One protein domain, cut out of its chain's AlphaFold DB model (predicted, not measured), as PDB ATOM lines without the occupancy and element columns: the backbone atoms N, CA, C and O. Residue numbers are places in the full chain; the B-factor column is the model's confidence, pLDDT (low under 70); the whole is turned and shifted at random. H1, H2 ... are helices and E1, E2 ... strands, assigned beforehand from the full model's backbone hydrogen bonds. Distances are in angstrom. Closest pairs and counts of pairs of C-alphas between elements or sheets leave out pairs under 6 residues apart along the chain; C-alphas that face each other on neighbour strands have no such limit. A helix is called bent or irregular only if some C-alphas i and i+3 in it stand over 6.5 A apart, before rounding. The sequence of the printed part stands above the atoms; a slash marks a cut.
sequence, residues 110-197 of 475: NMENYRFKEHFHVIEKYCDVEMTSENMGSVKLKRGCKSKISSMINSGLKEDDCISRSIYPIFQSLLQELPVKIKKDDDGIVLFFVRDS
ATOM      1  N   ASN A 110      43.900 -21.306  -4.618       86.19
ATOM      2  CA  ASN A 110      44.333 -19.923  -4.770       86.19
ATOM      3  C   ASN A 110      44.182 -19.158  -3.458       86.19
ATOM      4  O   ASN A 110      43.207 -19.316  -2.731       86.19
ATOM      5  N   MET A 111      45.157 -18.304  -3.152       89.38
ATOM      6  CA  MET A 111      45.048 -17.375  -2.029       89.38
ATOM      7  C   MET A 111      44.470 -16.061  -2.527       89.38
ATOM      8  O   MET A 111      45.112 -15.352  -3.307       89.38
ATOM      9  N   GLU A 112      43.287 -15.729  -2.040       90.75
ATOM     10  CA  GLU A 112      42.537 -14.548  -2.435       90.75
ATOM     11  C   GLU A 112      42.434 -13.558  -1.276       90.75
ATOM     12  O   GLU A 112      42.742 -13.855  -0.116       90.75
ATOM     13  N   ASN A 113      42.034 -12.337  -1.612       91.69
ATOM     14  CA  ASN A 113      41.645 -11.350  -0.627       91.69
ATOM     15  C   ASN A 113      40.403 -10.599  -1.090       91.69
ATOM     16  O   ASN A 113      40.198 -10.413  -2.288       91.69
ATOM     17  N   TYR A 114      39.599 -10.163  -0.129       91.44
ATOM     18  CA  TYR A 114      38.413  -9.357  -0.369       91.44
ATOM     19  C   TYR A 114      38.415  -8.160   0.575       91.44
ATOM     20  O   TYR A 114      38.566  -8.318   1.790       91.44
ATOM     21  N   ARG A 115      38.262  -6.957   0.012       91.94
ATOM     22  CA  ARG A 115      38.232  -5.703   0.768       91.94
ATOM     23  C   ARG A 115      36.792  -5.238   0.953       91.94
ATOM     24  O   ARG A 115      36.108  -4.907  -0.009       91.94
ATOM     25  N   PHE A 116      36.385  -5.134   2.208       90.00
ATOM     26  CA  PHE A 116      35.162  -4.477   2.634       90.00
ATOM     27  C   PHE A 116      35.463  -3.003   2.916       90.00
ATOM     28  O   PHE A 116      36.202  -2.683   3.851       90.00
ATOM     29  N   LYS A 117      34.887  -2.114   2.101       85.75
ATOM     30  CA  LYS A 117      34.796  -0.680   2.422       85.75
ATOM     31  C   LYS A 117      33.609  -0.405   3.345       85.75
ATOM     32  O   LYS A 117      33.724   0.351   4.298       85.75
ATOM     33  N   GLU A 118      32.500  -1.090   3.080       81.19
ATOM     34  CA  GLU A 118      31.238  -1.010   3.812       81.19
ATOM     35  C   GLU A 118      30.669  -2.429   4.010       81.19
ATOM     36  O   GLU A 118      31.191  -3.406   3.466       81.19
ATOM     37  N   HIS A 119      29.607  -2.557   4.810       83.69
ATOM     38  CA  HIS A 119      28.829  -3.796   4.991       83.69
ATOM     39  C   HIS A 119      29.578  -5.035   5.529       83.69
ATOM     40  O   HIS A 119      29.112  -6.163   5.366       83.69
ATOM     41  N   PHE A 120      30.692  -4.862   6.253       88.19
ATOM     42  CA  PHE A 120      31.391  -5.988   6.900       88.19
ATOM     43  C   PHE A 120      30.514  -6.762   7.909       88.19
ATOM     44  O   PHE A 120      30.739  -7.951   8.140       88.19
ATOM     45  N   HIS A 121      29.452  -6.138   8.431       86.19
ATOM     46  CA  HIS A 121      28.476  -6.772   9.324       86.19
ATOM     47  C   HIS A 121      27.832  -8.046   8.741       86.19
ATOM     48  O   HIS A 121      27.359  -8.895   9.498       86.19
ATOM     49  N   VAL A 122      27.830  -8.226   7.411       84.81
ATOM     50  CA  VAL A 122      27.370  -9.468   6.762       84.81
ATOM     51  C   VAL A 122      28.235 -10.663   7.180       84.81
ATOM     52  O   VAL A 122      27.704 -11.746   7.421       84.81
ATOM     53  N   ILE A 123      29.549 -10.471   7.330       89.69
ATOM     54  CA  ILE A 123      30.461 -11.498   7.851       89.69
ATOM     55  C   ILE A 123      30.234 -11.688   9.353       89.69
ATOM     56  O   ILE A 123      30.070 -12.821   9.805       89.69
ATOM     57  N   GLU A 124      30.148 -10.597  10.120       89.38
ATOM     58  CA  GLU A 124      29.966 -10.635  11.584       89.38
ATOM     59  C   GLU A 124      28.658 -11.317  12.008       89.38
ATOM     60  O   GLU A 124      28.581 -11.924  13.078       89.38
ATOM     61  N   LYS A 125      27.625 -11.290  11.158       88.62
ATOM     62  CA  LYS A 125      26.365 -12.006  11.392       88.62
ATOM     63  C   LYS A 125      26.578 -13.512  11.583       88.62
ATOM     64  O   LYS A 125      25.907 -14.116  12.417       88.62
ATOM     65  N   TYR A 126      27.519 -14.105  10.849       90.62
ATOM     66  CA  TYR A 126      27.736 -15.558  10.810       90.62
ATOM     67  C   TYR A 126      29.094 -16.001  11.355       90.62
ATOM     68  O   TYR A 126      29.308 -17.198  11.543       90.62
ATOM     69  N   CYS A 127      30.005 -15.063  11.612       92.56
ATOM     70  CA  CYS A 127      31.381 -15.356  11.984       92.56
ATOM     71  C   CYS A 127      31.796 -14.634  13.265       92.56
ATOM     72  O   CYS A 127      31.395 -13.497  13.509       92.56
ATOM     73  N   ASP A 128      32.629 -15.301  14.053       92.31
ATOM     74  CA  ASP A 128      33.374 -14.709  15.153       92.31
ATOM     75  C   ASP A 128      34.699 -14.160  14.617       92.31
ATOM     76  O   ASP A 128      35.394 -14.808  13.825       92.31
ATOM     77  N   VAL A 129      35.037 -12.943  15.042       91.62
ATOM     78  CA  VAL A 129      36.247 -12.232  14.625       91.62
ATOM     79  C   VAL A 129      37.160 -12.075  15.834       91.62
ATOM     80  O   VAL A 129      36.843 -11.374  16.790       91.62
ATOM     81  N   GLU A 130      38.318 -12.724  15.779       89.38
ATOM     82  CA  GLU A 130      39.344 -12.669  16.820       89.38
ATOM     83  C   GLU A 130      40.485 -11.765  16.337       89.38
ATOM     84  O   GLU A 130      41.298 -12.171  15.503       89.38
ATOM     85  N   MET A 131      40.546 -10.532  16.846       85.00
ATOM     86  CA  MET A 131      41.621  -9.586  16.533       85.00
ATOM     87  C   MET A 131      42.809  -9.748  17.486       85.00
ATOM     88  O   MET A 131      42.656  -9.994  18.678       85.00
ATOM     89  N   THR A 132      44.009  -9.561  16.950       79.31
ATOM     90  CA  THR A 132      45.266  -9.449  17.698       79.31
ATOM     91  C   THR A 132      45.691  -7.984  17.794       79.31
ATOM     92  O   THR A 132      45.178  -7.126  17.073       79.31
ATOM     93  N   SER A 133      46.665  -7.690  18.658       61.53
ATOM     94  CA  SER A 133      47.160  -6.333  18.936       61.53
ATOM     95  C   SER A 133      47.760  -5.586  17.733       61.53
ATOM     96  O   SER A 133      48.014  -4.392  17.834       61.53
ATOM     97  N   GLU A 134      47.996  -6.254  16.601       71.81
ATOM     98  CA  GLU A 134      48.640  -5.683  15.406       71.81
ATOM     99  C   GLU A 134      47.655  -5.408  14.250       71.81
ATOM    100  O   GLU A 134      48.032  -5.482  13.081       71.81
ATOM    101  N   ASN A 135      46.375  -5.136  14.542       77.56
ATOM    102  CA  ASN A 135      45.307  -4.955  13.536       77.56
ATOM    103  C   ASN A 135      45.143  -6.141  12.562       77.56
ATOM    104  O   ASN A 135      44.553  -6.006  11.489       77.56
ATOM    105  N   MET A 136      45.643  -7.311  12.947       83.94
ATOM    106  CA  MET A 136      45.507  -8.583  12.244       83.94
ATOM    107  C   MET A 136      44.684  -9.535  13.103       83.94
ATOM    108  O   MET A 136      44.731  -9.446  14.324       83.94
ATOM    109  N   GLY A 137      43.983 -10.488  12.510       88.94
ATOM    110  CA  GLY A 137      43.173 -11.443  13.261       88.94
ATOM    111  C   GLY A 137      42.829 -12.700  12.476       88.94
ATOM    112  O   GLY A 137      43.365 -12.951  11.391       88.94
ATOM    113  N   SER A 138      41.905 -13.481  13.019       90.75
ATOM    114  CA  SER A 138      41.272 -14.612  12.339       90.75
ATOM    115  C   SER A 138      39.757 -14.511  12.371       90.75
ATOM    116  O   SER A 138      39.179 -13.982  13.316       90.75
ATOM    117  N   VAL A 139      39.134 -15.064  11.337       93.25
ATOM    118  CA  VAL A 139      37.683 -15.204  11.233       93.25
ATOM    119  C   VAL A 139      37.343 -16.684  11.323       93.25
ATOM    120  O   VAL A 139      37.994 -17.504  10.673       93.25
ATOM    121  N   LYS A 140      36.345 -17.030  12.136       93.31
ATOM    122  CA  LYS A 140      35.825 -18.397  12.278       93.31
ATOM    123  C   LYS A 140      34.310 -18.381  12.194       93.31
ATOM    124  O   LYS A 140      33.677 -17.404  12.576       93.31
ATOM    125  N   LEU A 141      33.718 -19.467  11.716       92.38
ATOM    126  CA  LEU A 141      32.266 -19.576  11.665       92.38
ATOM    127  C   LEU A 141      31.680 -19.726  13.080       92.38
ATOM    128  O   LEU A 141      32.172 -20.532  13.870       92.38
ATOM    129  N   LYS A 142      30.598 -18.996  13.379       92.69
ATOM    130  CA  LYS A 142      29.843 -19.146  14.631       92.69
ATOM    131  C   LYS A 142      29.244 -20.547  14.739       92.69
ATOM    132  O   LYS A 142      28.792 -21.135  13.746       92.69
ATOM    133  N   ARG A 143      29.148 -21.063  15.969       88.62
ATOM    134  CA  ARG A 143      28.463 -22.339  16.244       88.62
ATOM    135  C   ARG A 143      27.019 -22.296  15.725       88.62
ATOM    136  O   ARG A 143      26.320 -21.301  15.886       88.62
ATOM    137  N   GLY A 144      26.579 -23.373  15.071       86.81
ATOM    138  CA  GLY A 144      25.219 -23.497  14.526       86.81
ATOM    139  C   GLY A 144      24.951 -22.753  13.207       86.81
ATOM    140  O   GLY A 144      23.858 -22.879  12.661       86.81
ATOM    141  N   CYS A 145      25.922 -22.015  12.650       87.62
ATOM    142  CA  CYS A 145      25.735 -21.298  11.380       87.62
ATOM    143  C   CYS A 145      26.057 -22.136  10.128       87.62
ATOM    144  O   CYS A 145      25.705 -21.721   9.026       87.62
ATOM    145  N   LYS A 146      26.674 -23.321  10.281       87.00
ATOM    146  CA  LYS A 146      27.133 -24.179   9.169       87.00
ATOM    147  C   LYS A 146      26.009 -24.514   8.184       87.00
ATOM    148  O   LYS A 146      26.124 -24.192   7.008       87.00
ATOM    149  N   SER A 147      24.890 -25.058   8.667       85.50
ATOM    150  CA  SER A 147      23.746 -25.444   7.823       85.50
ATOM    151  C   SER A 147      23.109 -24.259   7.091       85.50
ATOM    152  O   SER A 147      22.772 -24.371   5.914       85.50
ATOM    153  N   LYS A 148      22.991 -23.105   7.760       84.94
ATOM    154  CA  LYS A 148      22.448 -21.873   7.166       84.94
ATOM    155  C   LYS A 148      23.327 -21.365   6.026       84.94
ATOM    156  O   LYS A 148      22.806 -21.041   4.966       84.94
ATOM    157  N   ILE A 149      24.644 -21.326   6.230       85.75
ATOM    158  CA  ILE A 149      25.598 -20.897   5.201       85.75
ATOM    159  C   ILE A 149      25.641 -21.887   4.034       85.75
ATOM    160  O   ILE A 149      25.608 -21.456   2.886       85.75
ATOM    161  N   SER A 150      25.646 -23.196   4.300       84.19
ATOM    162  CA  SER A 150      25.581 -24.210   3.240       84.19
ATOM    163  C   SER A 150      24.309 -24.072   2.397       84.19
ATOM    164  O   SER A 150      24.387 -24.092   1.173       84.19
ATOM    165  N   SER A 151      23.152 -23.858   3.032       80.88
ATOM    166  CA  SER A 151      21.892 -23.600   2.324       80.88
ATOM    167  C   SER A 151      21.953 -22.309   1.500       80.88
ATOM    168  O   SER A 151      21.583 -22.308   0.333       80.88
ATOM    169  N   MET A 152      22.507 -21.228   2.060       79.06
ATOM    170  CA  MET A 152      22.654 -19.947   1.364       79.06
ATOM    171  C   MET A 152      23.531 -20.051   0.110       79.06
ATOM    172  O   MET A 152      23.174 -19.486  -0.916       79.06
ATOM    173  N   ILE A 153      24.645 -20.785   0.169       77.56
ATOM    174  CA  ILE A 153      25.499 -21.023  -1.005       77.56
ATOM    175  C   ILE A 153      24.731 -21.838  -2.056       77.56
ATOM    176  O   ILE A 153      24.724 -21.472  -3.227       77.56
ATOM    177  N   ASN A 154      24.034 -22.899  -1.643       71.25
ATOM    178  CA  ASN A 154      23.281 -23.758  -2.561       71.25
ATOM    179  C   ASN A 154      22.103 -23.031  -3.234       71.25
ATOM    180  O   ASN A 154      21.850 -23.247  -4.420       71.25
ATOM    181  N   SER A 155      21.385 -22.179  -2.498       67.50
ATOM    182  CA  SER A 155      20.265 -21.386  -3.023       67.50
ATOM    183  C   SER A 155      20.742 -20.198  -3.855       67.50
ATOM    184  O   SER A 155      20.171 -19.903  -4.895       67.50
ATOM    185  N   GLY A 156      21.831 -19.548  -3.459       59.88
ATOM    186  CA  GLY A 156      22.387 -18.406  -4.176       59.88
ATOM    187  C   GLY A 156      23.162 -18.730  -5.450       59.88
ATOM    188  O   GLY A 156      23.376 -17.865  -6.295       59.88
ATOM    189  N   LEU A 157      23.548 -19.992  -5.643       56.12
ATOM    190  CA  LEU A 157      23.930 -20.500  -6.963       56.12
ATOM    191  C   LEU A 157      22.730 -20.557  -7.929       56.12
ATOM    192  O   LEU A 157      22.940 -20.636  -9.137       56.12
ATOM    193  N   LYS A 158      21.492 -20.507  -7.415       54.91
ATOM    194  CA  LYS A 158      20.248 -20.531  -8.201       54.91
ATOM    195  C   LYS A 158      19.614 -19.146  -8.408       54.91
ATOM    196  O   LYS A 158      18.800 -19.020  -9.315       54.91
ATOM    197  N   GLU A 159      19.989 -18.123  -7.634       50.53
ATOM    198  CA  GLU A 159      19.418 -16.760  -7.700       50.53
ATOM    199  C   GLU A 159      20.499 -15.666  -7.889       50.53
ATOM    200  O   GLU A 159      21.668 -15.850  -7.547       50.53
ATOM    201  N   ASP A 160      20.136 -14.527  -8.492       49.41
ATOM    202  CA  ASP A 160      21.036 -13.459  -8.988       49.41
ATOM    203  C   ASP A 160      21.340 -12.329  -7.973       49.41
ATOM    204  O   ASP A 160      21.487 -11.162  -8.339       49.41
ATOM    205  N   ASP A 161      21.480 -12.633  -6.679       50.03
ATOM    206  CA  ASP A 161      21.786 -11.587  -5.690       50.03
ATOM    207  C   ASP A 161      23.295 -11.250  -5.664       50.03
ATOM    208  O   ASP A 161      24.134 -12.006  -5.160       50.03
ATOM    209  N   CYS A 162      23.681 -10.115  -6.250       48.81
ATOM    210  CA  CYS A 162      25.071  -9.790  -6.608       48.81
ATOM    211  C   CYS A 162      26.034  -9.654  -5.408       48.81
ATOM    212  O   CYS A 162      27.225  -9.956  -5.534       48.81
ATOM    213  N   ILE A 163      25.542  -9.246  -4.230       52.34
ATOM    214  CA  ILE A 163      26.370  -9.098  -3.015       52.34
ATOM    215  C   ILE A 163      26.733 -10.471  -2.428       52.34
ATOM    216  O   ILE A 163      27.796 -10.636  -1.830       52.34
ATOM    217  N   SER A 164      25.907 -11.487  -2.671       63.59
ATOM    218  CA  SER A 164      26.090 -12.825  -2.119       63.59
ATOM    219  C   SER A 164      27.199 -13.622  -2.833       63.59
ATOM    220  O   SER A 164      28.052 -14.216  -2.175       63.59
ATOM    221  N   ARG A 165      27.302 -13.546  -4.168       68.12
ATOM    222  CA  ARG A 165      28.285 -14.339  -4.937       68.12
ATOM    223  C   ARG A 165      29.740 -13.985  -4.638       68.12
ATOM    224  O   ARG A 165      30.588 -14.871  -4.583       68.12
ATOM    225  N   SER A 166      30.031 -12.704  -4.417       75.12
ATOM    226  CA  SER A 166      31.400 -12.230  -4.160       75.12
ATOM    227  C   SER A 166      31.971 -12.700  -2.813       75.12
ATOM    228  O   SER A 166      33.182 -12.865  -2.682       75.12
ATOM    229  N   ILE A 167      31.104 -12.972  -1.831       84.12
ATOM    230  CA  ILE A 167      31.485 -13.431  -0.487       84.12
ATOM    231  C   ILE A 167      31.423 -14.957  -0.331       84.12
ATOM    232  O   ILE A 167      31.959 -15.493   0.639       84.12
ATOM    233  N   TYR A 168      30.819 -15.687  -1.276       84.38
ATOM    234  CA  TYR A 168      30.747 -17.154  -1.229       84.38
ATOM    235  C   TYR A 168      32.096 -17.855  -1.122       84.38
ATOM    236  O   TYR A 168      32.185 -18.762  -0.297       84.38
ATOM    237  N   PRO A 169      33.163 -17.435  -1.826       86.31
ATOM    238  CA  PRO A 169      34.476 -18.053  -1.654       86.31
ATOM    239  C   PRO A 169      34.990 -17.980  -0.204       86.31
ATOM    240  O   PRO A 169      35.620 -18.917   0.293       86.31
ATOM    241  N   ILE A 170      34.659 -16.901   0.515       89.88
ATOM    242  CA  ILE A 170      35.013 -16.721   1.930       89.88
ATOM    243  C   ILE A 170      34.251 -17.735   2.784       89.88
ATOM    244  O   ILE A 170      34.844 -18.430   3.608       89.88
ATOM    245  N   PHE A 171      32.940 -17.861   2.570       89.31
ATOM    246  CA  PHE A 171      32.124 -18.827   3.300       89.31
ATOM    247  C   PHE A 171      32.481 -20.278   2.975       89.31
ATOM    248  O   PHE A 171      32.518 -21.094   3.890       89.31
ATOM    249  N   GLN A 172      32.805 -20.602   1.722       87.00
ATOM    250  CA  GLN A 172      33.316 -21.918   1.334       87.00
ATOM    251  C   GLN A 172      34.605 -22.249   2.093       87.00
ATOM    252  O   GLN A 172      34.699 -23.323   2.682       87.00
ATOM    253  N   SER A 173      35.539 -21.294   2.178       89.69
ATOM    254  CA  SER A 173      36.767 -21.448   2.971       89.69
ATOM    255  C   SER A 173      36.455 -21.758   4.439       89.69
ATOM    256  O   SER A 173      37.016 -22.681   5.022       89.69
ATOM    257  N   LEU A 174      35.524 -21.008   5.039       90.56
ATOM    258  CA  LEU A 174      35.129 -21.174   6.440       90.56
ATOM    259  C   LEU A 174      34.398 -22.498   6.701       90.56
ATOM    260  O   LEU A 174      34.610 -23.109   7.746       90.56
ATOM    261  N   LEU A 175      33.549 -22.955   5.774       88.75
ATOM    262  CA  LEU A 175      32.847 -24.241   5.871       88.75
ATOM    263  C   LEU A 175      33.807 -25.435   5.855       88.75
ATOM    264  O   LEU A 175      33.518 -26.451   6.492       88.75
ATOM    265  N   GLN A 176      34.920 -25.290   5.135       85.69
ATOM    266  CA  GLN A 176      36.024 -26.247   5.054       85.69
ATOM    267  C   GLN A 176      37.055 -26.069   6.182       85.69
ATOM    268  O   GLN A 176      38.079 -26.743   6.194       85.69
ATOM    269  N   GLU A 177      36.801 -25.151   7.122       87.69
ATOM    270  CA  GLU A 177      37.685 -24.853   8.255       87.69
ATOM    271  C   GLU A 177      39.082 -24.360   7.834       87.69
ATOM    272  O   GLU A 177      40.060 -24.459   8.581       87.69
ATOM    273  N   LEU A 178      39.178 -23.761   6.644       89.12
ATOM    274  CA  LEU A 178      40.412 -23.184   6.127       89.12
ATOM    275  C   LEU A 178      40.746 -21.856   6.806       89.12
ATOM    276  O   LEU A 178      39.855 -21.102   7.211       89.12
ATOM    277  N   PRO A 179      42.044 -21.523   6.927       88.12
ATOM    278  CA  PRO A 179      42.476 -20.304   7.587       88.12
ATOM    279  C   PRO A 179      42.001 -19.057   6.833       88.12
ATOM    280  O   PRO A 179      42.509 -18.732   5.760       88.12
ATOM    281  N   VAL A 180      41.102 -18.300   7.465       91.88
ATOM    282  CA  VAL A 180      40.716 -16.948   7.043       91.88
ATOM    283  C   VAL A 180      41.339 -15.928   7.990       91.88
ATOM    284  O   VAL A 180      41.113 -15.945   9.205       91.88
ATOM    285  N   LYS A 181      42.165 -15.040   7.437       92.06
ATOM    286  CA  LYS A 181      42.812 -13.947   8.169       92.06
ATOM    287  C   LYS A 181      42.109 -12.634   7.881       92.06
ATOM    288  O   LYS A 181      41.676 -12.398   6.762       92.06
ATOM    289  N   ILE A 182      42.041 -11.775   8.885       92.12
ATOM    290  CA  ILE A 182      41.497 -10.422   8.770       92.12
ATOM    291  C   ILE A 182      42.605  -9.409   9.035       92.12
ATOM    292  O   ILE A 182      43.463  -9.637   9.887       92.12
ATOM    293  N   LYS A 183      42.583  -8.297   8.306       91.25
ATOM    294  CA  LYS A 183      43.380  -7.103   8.578       91.25
ATOM    295  C   LYS A 183      42.476  -5.881   8.560       91.25
ATOM    296  O   LYS A 183      41.663  -5.748   7.650       91.25
ATOM    297  N   LYS A 184      42.666  -4.979   9.518       88.62
ATOM    298  CA  LYS A 184      42.073  -3.641   9.498       88.62
ATOM    299  C   LYS A 184      43.150  -2.614   9.156       88.62
ATOM    300  O   LYS A 184      44.222  -2.620   9.761       88.62
ATOM    301  N   ASP A 185      42.884  -1.773   8.170       86.94
ATOM    302  CA  ASP A 185      43.702  -0.609   7.828       86.94
ATOM    303  C   ASP A 185      42.815   0.637   7.688       86.94
ATOM    304  O   ASP A 185      41.602   0.569   7.905       86.94
ATOM    305  N   ASP A 186      43.426   1.783   7.387       83.69
ATOM    306  CA  ASP A 186      42.710   3.060   7.257       83.69
ATOM    307  C   ASP A 186      41.683   3.028   6.107       83.69
ATOM    308  O   ASP A 186      40.665   3.714   6.160       83.69
ATOM    309  N   ASP A 187      41.906   2.162   5.110       81.75
ATOM    310  CA  ASP A 187      41.069   1.978   3.920       81.75
ATOM    311  C   ASP A 187      39.989   0.884   4.096       81.75
ATOM    312  O   ASP A 187      39.369   0.445   3.115       81.75
ATOM    313  N   GLY A 188      39.793   0.370   5.315       88.50
ATOM    314  CA  GLY A 188      38.733  -0.583   5.662       88.50
ATOM    315  C   GLY A 188      39.226  -1.944   6.164       88.50
ATOM    316  O   GLY A 188      40.245  -2.069   6.847       88.50
ATOM    317  N   ILE A 189      38.446  -2.991   5.876       90.88
ATOM    318  CA  ILE A 189      38.706  -4.358   6.348       90.88
ATOM    319  C   ILE A 189      39.046  -5.253   5.163       90.88
ATOM    320  O   ILE A 189      38.323  -5.291   4.172       90.88
ATOM    321  N   VAL A 190      40.122  -6.024   5.278       92.50
ATOM    322  CA  VAL A 190      40.530  -7.001   4.267       92.50
ATOM    323  C   VAL A 190      40.509  -8.396   4.866       92.50
ATOM    324  O   VAL A 190      41.157  -8.648   5.882       92.50
ATOM    325  N   LEU A 191      39.796  -9.310   4.213       92.81
ATOM    326  CA  LEU A 191      39.888 -10.739   4.484       92.81
ATOM    327  C   LEU A 191      40.846 -11.393   3.495       92.81
ATOM    328  O   LEU A 191      40.793 -11.102   2.306       92.81
ATOM    329  N   PHE A 192      41.691 -12.289   3.988       92.38
ATOM    330  CA  PHE A 192      42.601 -13.128   3.215       92.38
ATOM    331  C   PHE A 192      42.212 -14.585   3.439       92.38
ATOM    332  O   PHE A 192      42.129 -15.025   4.588       92.38
ATOM    333  N   PHE A 193      41.966 -15.324   2.365       90.56
ATOM    334  CA  PHE A 193      41.397 -16.668   2.435       90.56
ATOM    335  C   PHE A 193      41.904 -17.553   1.294       90.56
ATOM    336  O   PHE A 193      42.681 -17.118   0.440       90.56
ATOM    337  N   VAL A 194      41.500 -18.820   1.326       88.12
ATOM    338  CA  VAL A 194      41.963 -19.870   0.421       88.12
ATOM    339  C   VAL A 194      40.770 -20.372  -0.373       88.12
ATOM    340  O   VAL A 194      39.894 -21.025   0.179       88.12
ATOM    341  N   ARG A 195      40.737 -20.085  -1.670       85.00
ATOM    342  CA  ARG A 195      39.750 -20.664  -2.573       85.00
ATOM    343  C   ARG A 195      40.229 -22.039  -3.019       85.00
ATOM    344  O   ARG A 195      41.283 -22.138  -3.645       85.00
ATOM    345  N   ASP A 196      39.450 -23.064  -2.700       83.94
ATOM    346  CA  ASP A 196      39.735 -24.460  -3.019       83.94
ATOM    347  C   ASP A 196      38.759 -24.990  -4.082       83.94
ATOM    348  O   ASP A 196      37.549 -25.010  -3.861       83.94
ATOM    349  N   SER A 197      39.294 -25.406  -5.233       82.62
ATOM    350  CA  SER A 197      38.534 -25.990  -6.354       82.62
ATOM    351  C   SER A 197      38.667 -27.521  -6.428       82.62
ATOM    352  O   SER A 197      38.214 -28.151  -7.385       82.62
TER     353      SER A 197
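What this domain is: This is residues 110 to 197 of the 475 residues of an uncharacterized protein of Acidobacteria bacterium (UniProt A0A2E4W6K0). A strongly twisted sheet of five strands makes a wall, with H3 standing up from one face, H1 near one end of that same face, and the opposite face bare of named helices. H2 folds against H3 as a helical hairpin on the far side of H3 from the sheet, and this hairpin's link and the E2-E3 turn mark the two ends of the long axis. The printed part has 88 residues, with three named helices and five named strands in the order E1 H1 E2 E3 H2 H3 E4 E5; the sheet's order is E1 - E5 - E4 - E3 - E2, all antiparallel, and the class is mixed, helices and strands. The whole is compact, with a radius of gyration of the C-alphas of 12.7 A, yet elongated, spanning 39 by 25 by 25 A.

How they stand to each other: In the sheet, E1, residues 110 to 116, is an edge strand beside E5, residues 188 to 196, with N 112 and O 193 at 2.9 A. E5 and E4, residues 180 to 185, form a hairpin, with N 183 and O 190 at 2.8 A. E4 is antiparallel to E3, residues 136 to 141, with N 137 and O 182 at 2.8 A. E3 and the other edge strand, E2, residues 127 to 131, form a hairpin, with N 130 and O 138 at 2.9 A. H3, residues 162 to 175, stands up from the sheet at a height over the sheet of 8.5 A; its closest C-alphas to E5 are those of Pro 169 and Arg 195, 6.0 A. H1, residues 121 to 126, is on the same face, over none of the strands; the two helices on one face make two layers, a helix layer and a sheet. H2, residues 146 to 156, is not on the sheet but touches H3, the closest C-alphas being those of Ile 153 and Tyr 168, 6.5 A; they run opposite ways at a tilt of 35.4 degrees, only just steep. Every O i to N i+4 pair is within hydrogen-bond range in H2, but 1 of 2 in H1 and 6 of 10 in H3.

Where its parts are: E1 begins at C-alpha 110, (44.333, -19.923, -4.770), and is 19.4 A long. E3 is 17.2 A, H2 15.3 A and E4 16.6 A long. H3 is 20.6 A long and irregular, with C-alphas 166 and 169 7.0 A apart. E5, 25.4 A long, ends at C-alpha 196, (39.735, -24.460, -3.019).

The domain as a whole: The C-alphas farthest apart are those of Ser 133 and Lys 158, 40.8 A. The printed part has no cut, and its links between named elements are tight. Mean pLDDT of the printed part is 83.0; residue 133 and residues 155 to 165 are under 70.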